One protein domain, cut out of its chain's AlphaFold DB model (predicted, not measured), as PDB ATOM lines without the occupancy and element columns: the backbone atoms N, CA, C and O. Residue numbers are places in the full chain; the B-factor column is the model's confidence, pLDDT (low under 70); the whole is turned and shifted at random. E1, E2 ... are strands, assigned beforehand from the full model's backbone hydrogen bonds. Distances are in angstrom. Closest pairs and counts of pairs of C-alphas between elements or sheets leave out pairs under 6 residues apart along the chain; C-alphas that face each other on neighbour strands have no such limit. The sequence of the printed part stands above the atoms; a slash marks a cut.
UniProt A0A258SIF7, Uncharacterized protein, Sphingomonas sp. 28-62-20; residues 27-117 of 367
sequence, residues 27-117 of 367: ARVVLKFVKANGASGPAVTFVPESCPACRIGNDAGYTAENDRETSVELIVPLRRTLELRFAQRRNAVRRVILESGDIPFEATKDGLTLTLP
ATOM      1  N   ALA A  27     186.278 192.455  98.451       96.19
ATOM      2  CA  ALA A  27     185.920 192.497  99.858       96.19
ATOM      3  C   ALA A  27     184.532 191.901 100.048       96.19
ATOM      4  O   ALA A  27     183.648 192.062  99.201       96.19
ATOM      5  N   ARG A  28     184.338 191.252 101.189       96.94
ATOM      6  CA  ARG A  28     183.027 190.902 101.715       96.94
ATOM      7  C   ARG A  28     182.428 192.120 102.411       96.94
ATOM      8  O   ARG A  28     183.069 192.738 103.255       96.94
ATOM      9  N   VAL A  29     181.188 192.448 102.076       97.44
ATOM     10  CA  VAL A  29     180.420 193.515 102.715       97.44
ATOM     11  C   VAL A  29     179.080 192.984 103.203       97.44
ATOM     12  O   VAL A  29     178.410 192.237 102.490       97.44
ATOM     13  N   VAL A  30     178.684 193.384 104.409       97.50
ATOM     14  CA  VAL A  30     177.330 193.179 104.929       97.50
ATOM     15  C   VAL A  30     176.628 194.523 104.997       97.50
ATOM     16  O   VAL A  30     177.087 195.443 105.668       97.50
ATOM     17  N   LEU A  31     175.492 194.620 104.311       97.75
ATOM     18  CA  LEU A  31     174.595 195.765 104.392       97.75
ATOM     19  C   LEU A  31     173.367 195.369 105.205       97.75
ATOM     20  O   LEU A  31     172.640 194.451 104.820       97.75
ATOM     21  N   LYS A  32     173.128 196.067 106.317       97.38
ATOM     22  CA  LYS A  32     171.940 195.882 107.159       97.38
ATOM     23  C   LYS A  32     170.872 196.896 106.752       97.38
ATOM     24  O   LYS A  32     171.081 198.102 106.839       97.38
ATOM     25  N   PHE A  33     169.710 196.411 106.333       97.00
ATOM     26  CA  PHE A  33     168.546 197.212 105.961       97.00
ATOM     27  C   PHE A  33     167.528 197.163 107.090       97.00
ATOM     28  O   PHE A  33     166.865 196.145 107.302       97.00
ATOM     29  N   VAL A  34     167.389 198.265 107.820       96.31
ATOM     30  CA  VAL A  34     166.469 198.342 108.953       96.31
ATOM     31  C   VAL A  34     165.051 198.566 108.452       96.31
ATOM     32  O   VAL A  34     164.781 199.503 107.691       96.31
ATOM     33  N   LYS A  35     164.131 197.725 108.918       95.38
ATOM     34  CA  LYS A  35     162.737 197.726 108.490       95.38
ATOM     35  C   LYS A  35     161.966 198.908 109.062       95.38
ATOM     36  O   LYS A  35     162.131 199.303 110.220       95.38
ATOM     37  N   ALA A  36     161.097 199.475 108.234       91.88
ATOM     38  CA  ALA A  36     160.040 200.359 108.697       91.88
ATOM     39  C   ALA A  36     158.973 199.554 109.463       91.88
ATOM     40  O   ALA A  36     158.774 198.364 109.215       91.88
ATOM     41  N   ASN A  37     158.272 200.209 110.391       81.50
ATOM     42  CA  ASN A  37     157.278 199.555 111.245       81.50
ATOM     43  C   ASN A  37     156.219 198.803 110.422       81.50
ATOM     44  O   ASN A  37     155.608 199.371 109.518       81.50
ATOM     45  N   GLY A  38     155.975 197.539 110.780       71.50
ATOM     46  CA  GLY A  38     154.954 196.697 110.152       71.50
ATOM     47  C   GLY A  38     155.376 196.023 108.841       71.50
ATOM     48  O   GLY A  38     154.559 195.322 108.245       71.50
ATOM     49  N   ALA A  39     156.622 196.195 108.383       80.38
ATOM     50  CA  ALA A  39     157.147 195.411 107.268       80.38
ATOM     51  C   ALA A  39     157.408 193.954 107.696       80.38
ATOM     52  O   ALA A  39     158.078 193.707 108.695       80.38
ATOM     53  N   SER A  40     156.903 192.992 106.921       80.25
ATOM     54  CA  SER A  40     157.108 191.553 107.133       80.25
ATOM     55  C   SER A  40     157.871 190.908 105.976       80.25
ATOM     56  O   SER A  40     157.671 191.257 104.807       80.25
ATOM     57  N   GLY A  41     158.726 189.933 106.291       86.62
ATOM     58  CA  GLY A  41     159.621 189.302 105.318       86.62
ATOM     59  C   GLY A  41     160.708 190.251 104.791       86.62
ATOM     60  O   GLY A  41     160.835 191.372 105.301       86.62
ATOM     61  N   PRO A  42     161.487 189.818 103.778       89.75
ATOM     62  CA  PRO A  42     162.653 190.559 103.310       89.75
ATOM     63  C   PRO A  42     162.310 191.981 102.878       89.75
ATOM     64  O   PRO A  42     161.424 192.196 102.046       89.75
ATOM     65  N   ALA A  43     163.027 192.954 103.439       91.50
ATOM     66  CA  ALA A  43     162.849 194.363 103.098       91.50
ATOM     67  C   ALA A  43     163.353 194.664 101.683       91.50
ATOM     68  O   ALA A  43     162.791 195.507 100.978       91.50
ATOM     69  N   VAL A  44     164.414 193.957 101.283       94.31
ATOM     70  CA  VAL A  44     165.146 194.186 100.043       94.31
ATOM     71  C   VAL A  44     165.603 192.889  99.383       94.31
ATOM     72  O   VAL A  44     165.731 191.843 100.015       94.31
ATOM     73  N   THR A  45     165.903 192.968  98.092       94.69
ATOM     74  CA  THR A  45     166.635 191.949  97.333       94.69
ATOM     75  C   THR A  45     167.611 192.654  96.401       94.69
ATOM     76  O   THR A  45     167.221 193.592  95.710       94.69
ATOM     77  N   PHE A  46     168.880 192.249  96.394       96.62
ATOM     78  CA  PHE A  46     169.888 192.868  95.530       96.62
ATOM     79  C   PHE A  46     169.545 192.680  94.043       96.62
ATOM     80  O   PHE A  46     169.080 191.610  93.656       96.62
ATOM     81  N   VAL A  47     169.774 193.714  93.228       96.69
ATOM     82  CA  VAL A  47     169.556 193.721  91.770       96.69
ATOM     83  C   VAL A  47     170.917 193.558  91.078       96.69
ATOM     84  O   VAL A  47     171.662 194.542  90.986       96.69
ATOM     85  N   PRO A  48     171.287 192.351  90.605       95.62
ATOM     86  CA  PRO A  48     172.637 192.061  90.106       95.62
ATOM     87  C   PRO A  48     173.074 192.926  88.924       95.62
ATOM     88  O   PRO A  48     174.258 193.218  88.769       95.62
ATOM     89  N   GLU A  49     172.124 193.393  88.118       95.94
ATOM     90  CA  GLU A  49     172.374 194.264  86.972       95.94
ATOM     91  C   GLU A  49     172.969 195.619  87.380       95.94
ATOM     92  O   GLU A  49     173.616 196.271  86.563       95.94
ATOM     93  N   SER A  50     172.779 196.044  88.636       96.12
ATOM     94  CA  SER A  50     173.369 197.289  89.153       96.12
ATOM     95  C   SER A  50     174.876 197.206  89.379       96.12
ATOM     96  O   SER A  50     175.570 198.210  89.265       96.12
ATOM     97  N   CYS A  51     175.402 196.007  89.635       97.12
ATOM     98  CA  CYS A  51     176.835 195.770  89.728       97.12
ATOM     99  C   CYS A  51     177.174 194.367  89.196       97.12
ATOM    100  O   CYS A  51     177.270 193.417  89.975       97.12
ATOM    101  N   PRO A  52     177.437 194.225  87.883       96.12
ATOM    102  CA  PRO A  52     177.785 192.934  87.279       96.12
ATOM    103  C   PRO A  52     179.064 192.288  87.838       96.12
ATOM    104  O   PRO A  52     179.268 191.086  87.693       96.12
ATOM    105  N   ALA A  53     179.941 193.085  88.458       95.50
ATOM    106  CA  ALA A  53     181.161 192.619  89.119       95.50
ATOM    107  C   ALA A  53     180.942 192.182  90.581       95.50
ATOM    108  O   ALA A  53     181.860 191.647  91.201       95.50
ATOM    109  N   CYS A  54     179.757 192.431  91.141       97.31
ATOM    110  CA  CYS A  54     179.396 192.047  92.496       97.31
ATOM    111  C   CYS A  54     178.754 190.656  92.503       97.31
ATOM    112  O   CYS A  54     178.098 190.248  91.545       97.31
ATOM    113  N   ARG A  55     178.900 189.925  93.609       96.50
ATOM    114  CA  ARG A  55     178.220 188.637  93.817       96.50
ATOM    115  C   ARG A  55     177.460 188.654  95.130       96.50
ATOM    116  O   ARG A  55     177.989 189.137  96.122       96.50
ATOM    117  N   ILE A  56     176.259 188.087  95.146       96.06
ATOM    118  CA  ILE A  56     175.526 187.841  96.390       96.06
ATOM    119  C   ILE A  56     176.210 186.690  97.133       96.06
ATOM    120  O   ILE A  56     176.499 185.652  96.532       96.06
ATOM    121  N   GLY A  57     176.488 186.895  98.417       93.50
ATOM    122  CA  GLY A  57     176.885 185.834  99.332       93.50
ATOM    123  C   GLY A  57     175.667 185.142  99.947       93.50
ATOM    124  O   GLY A  57     174.553 185.664  99.914       93.50
ATOM    125  N   ASN A  58     175.857 183.931 100.457       89.06
ATOM    126  CA  ASN A  58     174.793 183.115 101.045       89.06
ATOM    127  C   ASN A  58     175.213 182.480 102.375       89.06
ATOM    128  O   ASN A  58     174.659 181.456 102.778       89.06
ATOM    129  N   ASP A  59     176.211 183.059 103.036       91.75
ATOM    130  CA  ASP A  59     176.683 182.571 104.319       91.75
ATOM    131  C   ASP A  59     175.687 182.990 105.412       91.75
ATOM    132  O   ASP A  59     175.361 184.171 105.582       91.75
ATOM    133  N   ALA A  60     175.172 182.006 106.150       88.31
ATOM    134  CA  ALA A  60     174.180 182.208 107.207       88.31
ATOM    135  C   ALA A  60     174.708 183.060 108.377       88.31
ATOM    136  O   ALA A  60     173.921 183.532 109.190       88.31
ATOM    137  N   GLY A  61     176.026 183.255 108.474       90.38
ATOM    138  CA  GLY A  61     176.639 184.178 109.424       90.38
ATOM    139  C   GLY A  61     176.593 185.650 109.004       90.38
ATOM    140  O   GLY A  61     176.756 186.535 109.840       90.38
ATOM    141  N   TYR A  62     176.391 185.935 107.718       93.62
ATOM    142  CA  TYR A  62     176.461 187.290 107.148       93.62
ATOM    143  C   TYR A  62     175.145 187.736 106.502       93.62
ATOM    144  O   TYR A  62     174.951 188.919 106.221       93.62
ATOM    145  N   THR A  63     174.226 186.796 106.295       92.50
ATOM    146  CA  THR A  63     172.866 187.038 105.821       92.50
ATOM    147  C   THR A  63     171.885 186.818 106.963       92.50
ATOM    148  O   THR A  63     171.983 185.843 107.701       92.50
ATOM    149  N   ALA A  64     170.939 187.739 107.135       91.69
ATOM    150  CA  ALA A  64     169.952 187.649 108.204       91.69
ATOM    151  C   ALA A  64     168.612 188.206 107.737       91.69
ATOM    152  O   ALA A  64     168.559 189.158 106.961       91.69
ATOM    153  N   GLU A  65     167.528 187.626 108.228       93.25
ATOM    154  CA  GLU A  65     166.177 188.079 107.935       93.25
ATOM    155  C   GLU A  65     165.321 187.898 109.184       93.25
ATOM    156  O   GLU A  65     165.109 186.776 109.639       93.25
ATOM    157  N   ASN A  66     164.873 189.009 109.766       91.94
ATOM    158  CA  ASN A  66     164.102 189.007 111.004       91.94
ATOM    159  C   ASN A  66     163.151 190.215 111.083       91.94
ATOM    160  O   ASN A  66     163.097 191.030 110.166       91.94
ATOM    161  N   ASP A  67     162.383 190.365 112.162       90.75
ATOM    162  CA  ASP A  67     161.361 191.423 112.260       90.75
ATOM    163  C   ASP A  67     161.934 192.854 112.280       90.75
ATOM    164  O   ASP A  67     161.218 193.817 112.001       90.75
ATOM    165  N   ARG A  68     163.223 193.020 112.597       93.06
ATOM    166  CA  ARG A  68     163.898 194.325 112.675       93.06
ATOM    167  C   ARG A  68     164.592 194.709 111.381       93.06
ATOM    168  O   ARG A  68     164.623 195.891 111.036       93.06
ATOM    169  N   GLU A  69     165.183 193.744 110.690       95.00
ATOM    170  CA  GLU A  69     166.154 194.025 109.636       95.00
ATOM    171  C   GLU A  69     166.323 192.871 108.642       95.00
ATOM    172  O   GLU A  69     165.995 191.715 108.916       95.00
ATOM    173  N   THR A  70     166.839 193.223 107.468       95.56
ATOM    174  CA  THR A  70     167.346 192.292 106.455       95.56
ATOM    175  C   THR A  70     168.828 192.599 106.249       95.56
ATOM    176  O   THR A  70     169.165 193.715 105.864       95.56
ATOM    177  N   SER A  71     169.715 191.637 106.487       95.62
ATOM    178  CA  SER A  71     171.155 191.755 106.230       95.62
ATOM    179  C   SER A  71     171.515 191.025 104.941       95.62
ATOM    180  O   SER A  71     171.188 189.848 104.779       95.62
ATOM    181  N   VAL A  72     172.186 191.723 104.026       96.56
ATOM    182  CA  VAL A  72     172.600 191.197 102.720       96.56
ATOM    183  C   VAL A  72     174.123 191.150 102.648       96.56
ATOM    184  O   VAL A  72     174.783 192.180 102.772       96.56
ATOM    185  N   GLU A  73     174.665 189.960 102.396       97.62
ATOM    186  CA  GLU A  73     176.081 189.745 102.099       97.62
ATOM    187  C   GLU A  73     176.340 189.965 100.602       97.62
ATOM    188  O   GLU A  73     175.689 189.355  99.748       97.62
ATOM    189  N   LEU A  74     177.332 190.790 100.274       97.81
ATOM    190  CA  LEU A  74     177.858 190.935  98.920       97.81
ATOM    191  C   LEU A  74     179.379 190.744  98.919       97.81
ATOM    192  O   LEU A  74     180.074 191.127  99.854       97.81
ATOM    193  N   ILE A  75     179.907 190.203  97.827       97.88
ATOM    194  CA  ILE A  75     181.331 190.234  97.489       97.88
ATOM    195  C   ILE A  75     181.514 191.286  96.400       97.88
ATOM    196  O   ILE A  75     180.930 191.160  95.320       97.88
ATOM    197  N   VAL A  76     182.299 192.323  96.685       97.62
ATOM    198  CA  VAL A  76     182.418 193.528  95.854       97.62
ATOM    199  C   VAL A  76     183.876 193.834  95.497       97.62
ATOM    200  O   VAL A  76     184.775 193.468  96.256       97.62
ATOM    201  N   PRO A  77     184.159 194.518  94.374       96.75
ATOM    202  CA  PRO A  77     185.504 195.004  94.067       96.75
ATOM    203  C   PRO A  77     186.040 195.990  95.116       96.75
ATOM    204  O   PRO A  77     185.361 196.947  95.488       96.75
ATOM    205  N   LEU A  78     187.293 195.807  95.538       95.88
ATOM    206  CA  LEU A  78     187.983 196.736  96.437       95.88
ATOM    207  C   LEU A  78     188.260 198.091  95.765       95.88
ATOM    208  O   LEU A  78     188.503 198.175  94.560       95.88
ATOM    209  N   ARG A  79     188.323 199.155  96.577       95.06
ATOM    210  CA  ARG A  79     188.754 200.514  96.189       95.06
ATOM    211  C   ARG A  79     187.932 201.129  95.048       95.06
ATOM    212  O   ARG A  79     188.444 201.931  94.262       95.06
ATOM    213  N   ARG A  80     186.657 200.750  94.945       95.31
ATOM    214  CA  ARG A  80     185.689 201.301  93.993       95.31
ATOM    215  C   ARG A  80     184.482 201.843  94.740       95.31
ATOM    216  O   ARG A  80     183.963 201.176  95.624       95.31
ATOM    217  N   THR A  81     184.029 203.023  94.343       96.69
ATOM    218  CA  THR A  81     182.690 203.499  94.694       96.69
ATOM    219  C   THR A  81     181.692 202.784  93.795       96.69
ATOM    220  O   THR A  81     181.861 202.804  92.574       96.69
ATOM    221  N   LEU A  82     180.685 202.139  94.379       97.25
ATOM    222  CA  LEU A  82     179.709 201.337  93.639       97.25
ATOM    223  C   LEU A  82     178.304 201.876  93.879       97.25
ATOM    224  O   LEU A  82     177.896 202.062  95.021       97.25
ATOM    225  N   GLU A  83     177.554 202.097  92.806       97.25
ATOM    226  CA  GLU A  83     176.115 202.320  92.903       97.25
ATOM    227  C   GLU A  83     175.418 200.958  92.926       97.25
ATOM    228  O   GLU A  83     175.542 200.170  91.990       97.25
ATOM    229  N   LEU A  84     174.721 200.659  94.018       97.69
ATOM    230  CA  LEU A  84     174.032 199.390  94.220       97.69
ATOM    231  C   LEU A  84     172.529 199.627  94.224       97.69
ATOM    232  O   LEU A  84     172.041 200.554  94.874       97.69
ATOM    233  N   ARG A  85     171.789 198.758  93.532       97.06
ATOM    234  CA  ARG A  85     170.326 198.790  93.521       97.06
ATOM    235  C   ARG A  85     169.753 197.558  94.193       97.06
ATOM    236  O   ARG A  85     170.254 196.444  94.050       97.06
ATOM    237  N   PHE A  86     168.650 197.776  94.886       96.56
ATOM    238  CA  PHE A  86     167.882 196.754  95.567       96.56
ATOM    239  C   PHE A  86     166.412 196.896  95.187       96.56
ATOM    240  O   PHE A  86     165.846 197.988  95.234       96.56
ATOM    241  N   ALA A  87     165.767 195.793  94.829       94.06
ATOM    242  CA  ALA A  87     164.320 195.737  94.767       94.06
ATOM    243  C   ALA A  87     163.792 195.816  96.204       94.06
ATOM    244  O   ALA A  87     164.292 195.114  97.079       94.06
ATOM    245  N   GLN A  88     162.798 196.665  96.456       88.19
ATOM    246  CA  GLN A  88     162.168 196.798  97.770       88.19
ATOM    247  C   GLN A  88     160.655 196.906  97.630       88.19
ATOM    248  O   GLN A  88     160.138 197.332  96.595       88.19
ATOM    249  N   ARG A  89     159.935 196.598  98.709       79.75
ATOM    250  CA  ARG A  89     158.549 197.062  98.849       79.75
ATOM    251  C   ARG A  89     158.564 198.546  99.221       79.75
ATOM    252  O   ARG A  89     159.471 199.013  99.906       79.75
ATOM    253  N   ARG A  90     157.561 199.303  98.769       79.19
ATOM    254  CA  ARG A  90     157.488 200.750  99.026       79.19
ATOM    255  C   ARG A  90     157.566 201.034 100.532       79.19
ATOM    256  O   ARG A  90     156.764 200.496 101.289       79.19
ATOM    257  N   ASN A  91     158.490 201.910 100.929       80.88
ATOM    258  CA  ASN A  91     158.723 202.335 102.316       80.88
ATOM    259  C   ASN A  91     159.057 201.185 103.287       80.88
ATOM    260  O   ASN A  91     158.771 201.301 104.474       80.88
ATOM    261  N   ALA A  92     159.632 200.077 102.809       90.25
ATOM    262  CA  ALA A  92     159.990 198.949 103.671       90.25
ATOM    263  C   ALA A  92     161.267 199.190 104.487       90.25
ATOM    264  O   ALA A  92     161.439 198.572 105.534       90.25
ATOM    265  N   VAL A  93     162.143 200.086 104.029       94.50
ATOM    266  CA  VAL A  93     163.435 200.392 104.653       94.50
ATOM    267  C   VAL A  93     163.418 201.810 105.208       94.50
ATOM    268  O   VAL A  93     163.036 202.748 104.508       94.50
ATOM    269  N   ARG A  94     163.865 201.974 106.457       95.31
ATOM    270  CA  ARG A  94     164.042 203.294 107.087       95.31
ATOM    271  C   ARG A  94     165.500 203.716 107.245       95.31
ATOM    272  O   ARG A  94     165.757 204.910 107.338       95.31
ATOM    273  N   ARG A  95     166.434 202.761 107.298       96.19
ATOM    274  CA  ARG A  95     167.882 202.995 107.428       96.19
ATOM    275  C   ARG A  95     168.659 201.905 106.704       96.19
ATOM    276  O   ARG A  95     168.192 200.766 106.639       96.19
ATOM    277  N   VAL A  96     169.844 202.248 106.213       97.56
ATOM    278  CA  VAL A  96     170.822 201.286 105.698       97.56
ATOM    279  C   VAL A  96     172.125 201.496 106.448       97.56
ATOM    280  O   VAL A  96     172.596 202.623 106.546       97.56
ATOM    281  N   ILE A  97     172.682 200.417 106.986       97.94
ATOM    282  CA  ILE A  97     173.854 200.436 107.856       97.94
ATOM    283  C   ILE A  97     174.992 199.657 107.194       97.94
ATOM    284  O   ILE A  97     174.786 198.552 106.681       97.94
ATOM    285  N   LEU A  98     176.190 200.237 107.250       97.00
ATOM    286  CA  LEU A  98     177.473 199.605 106.958       97.00
ATOM    287  C   LEU A  98     178.373 199.778 108.177       97.00
ATOM    288  O   LEU A  98     178.540 200.898 108.661       97.00
ATOM    289  N   GLU A  99     178.984 198.688 108.639       94.31
ATOM    290  CA  GLU A  99     179.692 198.673 109.922       94.31
ATOM    291  C   GLU A  99     178.783 199.242 111.035       94.31
ATOM    292  O   GLU A  99     177.668 198.769 111.231       94.31
ATOM    293  N   SER A 100     179.193 200.303 111.724       88.19
ATOM    294  CA  SER A 100     178.391 200.978 112.748       88.19
ATOM    295  C   SER A 100     177.676 202.248 112.259       88.19
ATOM    296  O   SER A 100     177.050 202.936 113.067       88.19
ATOM    297  N   GLY A 101     177.771 202.584 110.966       93.19
ATOM    298  CA  GLY A 101     177.332 203.871 110.417       93.19
ATOM    299  C   GLY A 101     176.210 203.777 109.383       93.19
ATOM    300  O   GLY A 101     176.054 202.775 108.686       93.19
ATOM    301  N   ASP A 102     175.443 204.860 109.256       96.38
ATOM    302  CA  ASP A 102     174.418 205.001 108.221       96.38
ATOM    303  C   ASP A 102     175.040 205.262 106.837       96.38
ATOM    304  O   ASP A 102     175.930 206.102 106.678       96.38
ATOM    305  N   ILE A 103     174.505 204.593 105.813       95.75
ATOM    306  CA  ILE A 103     174.726 204.921 104.403       95.75
ATOM    307  C   ILE A 103     173.478 205.623 103.855       95.75
ATOM    308  O   ILE A 103     172.369 205.091 103.980       95.75
ATOM    309  N   PRO A 104     173.627 206.790 103.201       95.00
ATOM    310  CA  PRO A 104     172.510 207.446 102.540       95.00
ATOM    311  C   PRO A 104     171.995 206.606 101.366       95.00
ATOM    312  O   PRO A 104     172.763 206.017 100.605       95.00
ATOM    313  N   PHE A 105     170.677 206.587 101.198       95.19
ATOM    314  CA  PHE A 105     170.015 205.871 100.115       95.19
ATOM    315  C   PHE A 105     168.855 206.686  99.550       95.19
ATOM    316  O   PHE A 105     168.252 207.515 100.236       95.19
ATOM    317  N   GLU A 106     168.506 206.396  98.304       94.25
ATOM    318  CA  GLU A 106     167.353 206.960  97.620       94.25
ATOM    319  C   GLU A 106     166.305 205.871  97.397       94.25
ATOM    320  O   GLU A 106     166.533 204.879  96.700       94.25
ATOM    321  N   ALA A 107     165.131 206.047  98.002       89.56
ATOM    322  CA  ALA A 107     163.981 205.189  97.757       89.56
ATOM    323  C   ALA A 107     163.165 205.733  96.579       89.56
ATOM    324  O   ALA A 107     162.638 206.843  96.625       89.56
ATOM    325  N   THR A 108     163.011 204.921  95.537       80.75
ATOM    326  CA  THR A 108     162.147 205.211  94.389       80.75
ATOM    327  C   THR A 108     161.005 204.198  94.322       80.75
ATOM    328  O   THR A 108     160.954 203.223  95.074       80.75
ATOM    329  N   LYS A 109     160.063 204.405  93.399       75.38
ATOM    330  CA  LYS A 109     159.016 203.414  93.099       75.38
ATOM    331  C   LYS A 109     159.589 202.081  92.582       75.38
ATOM    332  O   LYS A 109     158.935 201.057  92.733       75.38
ATOM    333  N   ASP A 110     160.787 202.119  91.994       76.75
ATOM    334  CA  ASP A 110     161.420 200.996  91.296       76.75
ATOM    335  C   ASP A 110     162.461 200.274  92.172       76.75
ATOM    336  O   ASP A 110     163.084 199.311  91.723       76.75
ATOM    337  N   GLY A 111     162.687 200.733  93.409       90.31
ATOM    338  CA  GLY A 111     163.652 200.123  94.317       90.31
ATOM    339  C   GLY A 111     164.307 201.099  95.290       90.31
ATOM    340  O   GLY A 111     163.802 202.186  95.571       90.31
ATOM    341  N   LEU A 112     165.439 200.675  95.829       94.94
ATOM    342  CA  LEU A 112     166.349 201.441  96.667       94.94
ATOM    343  C   LEU A 112     167.697 201.507  95.952       94.94
ATOM    344  O   LEU A 112     168.202 200.473  95.517       94.94
ATOM    345  N   THR A 113     168.274 202.698  95.845       95.88
ATOM    346  CA  THR A 113     169.638 202.895  95.340       95.88
ATOM    347  C   THR A 113     170.508 203.442  96.462       95.88
ATOM    348  O   THR A 113     170.072 204.316  97.208       95.88
ATOM    349  N   LEU A 114     171.730 202.938  96.594       96.50
ATOM    350  CA  LEU A 114     172.724 203.470  97.522       96.50
ATOM    351  C   LEU A 114     174.104 203.518  96.874       96.50
ATOM    352  O   LEU A 114     174.393 202.768  95.939       96.50
ATOM    353  N   THR A 115     174.967 204.377  97.404       97.25
ATOM    354  CA  THR A 115     176.373 204.450  97.007       97.25
ATOM    355  C   THR A 115     177.227 203.782  98.075       97.25
ATOM    356  O   THR A 115     177.397 204.320  99.169       97.25
ATOM    357  N   LEU A 116     177.783 202.612  97.762       97.56
ATOM    358  CA  LEU A 116     178.752 201.945  98.621       97.56
ATOM    359  C   LEU A 116     180.110 202.665  98.494       97.56
ATOM    360  O   LEU A 116     180.633 202.771  97.375       97.56
ATOM    361  N   PRO A 117     180.694 203.166  99.601       96.25
ATOM    362  CA  PRO A 117     182.015 203.782  99.575       96.25
ATOM    363  C   PRO A 117     183.114 202.766  99.218       96.25
ATOM    364  O   PRO A 117     182.936 201.560  99.403       96.25
TER     365      PRO A 117
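This is residues 27 to 117 of the 367 residues of an uncharacterized protein of Sphingomonas sp. 28-62-20 (UniProt A0A258SIF7). Picture a small sandwich, two sheets face to face: one of four strands, E2, E4, E7 and E6, and one of three, E3, E1 and E5, with the strands of the one sheet set aslant to those of the other. The long link of residues 47 to 68 passes from E2 to E3, and two short stretches of it, residues 55 to 56 and 64 to 65, pair with E3. The printed part has 91 residues with no named helix and seven named strands, E1 to E7 in that order; both sheets, E2 - E4 - E7 - E6 and E3 - E1 - E5, are antiparallel. The class is all strand, though under half of the residues, 44 of 91, are in named elements. The whole is compact, with a radius of gyration of the C-alphas of 12.1 A and spans of 36 by 29 by 23 A.

Find C-alpha 27 at (185.920, 192.497, 99.858); from there E1, residues 27 to 35, runs 25.3 A to C-alpha 35 at (162.737, 197.726, 108.490). Next come E2, residues 44 to 46, and E3, residues 69 to 77, 24.9 A long. Read on through E4, residues 82 to 88, 18.6 A, and E5, residues 93 to 98, 14.2 A. E6 is residues 105 to 108, and E7, residues 111 to 116, runs 15.8 A to C-alpha 116 at (178.752, 201.945, 98.621).

Look first at E4, an inner strand: it is antiparallel to E7, with N 84 and O 114 2.9 A apart, within hydrogen-bond range. Its pairing is staggered, with E7 over residues 82 to 86 and with E2 over 86 to 88, where N 45 and O 87 are 2.9 A apart. E6 and E7 form a hairpin, with N 106 to O 113 at 2.8 A. In the other sheet the inner strand E1 is antiparallel to E3, N 29 to O 74 at 2.8 A, and to E5, N 34 to O 95 at 2.9 A. Between the sheets, the closest C-alphas of E2 and E3 are those of Val 44 and Thr 70, 7.0 A apart. E1 and E7 are apart, among others.

The farthest C-alphas, those of Gly 38 and Arg 79, are 36.8 A apart. The printed part has no cut, and the one long link is E2 to E3, with 22 residues. The mean pLDDT of the printed part is 93.0, and no printed residue is under 70.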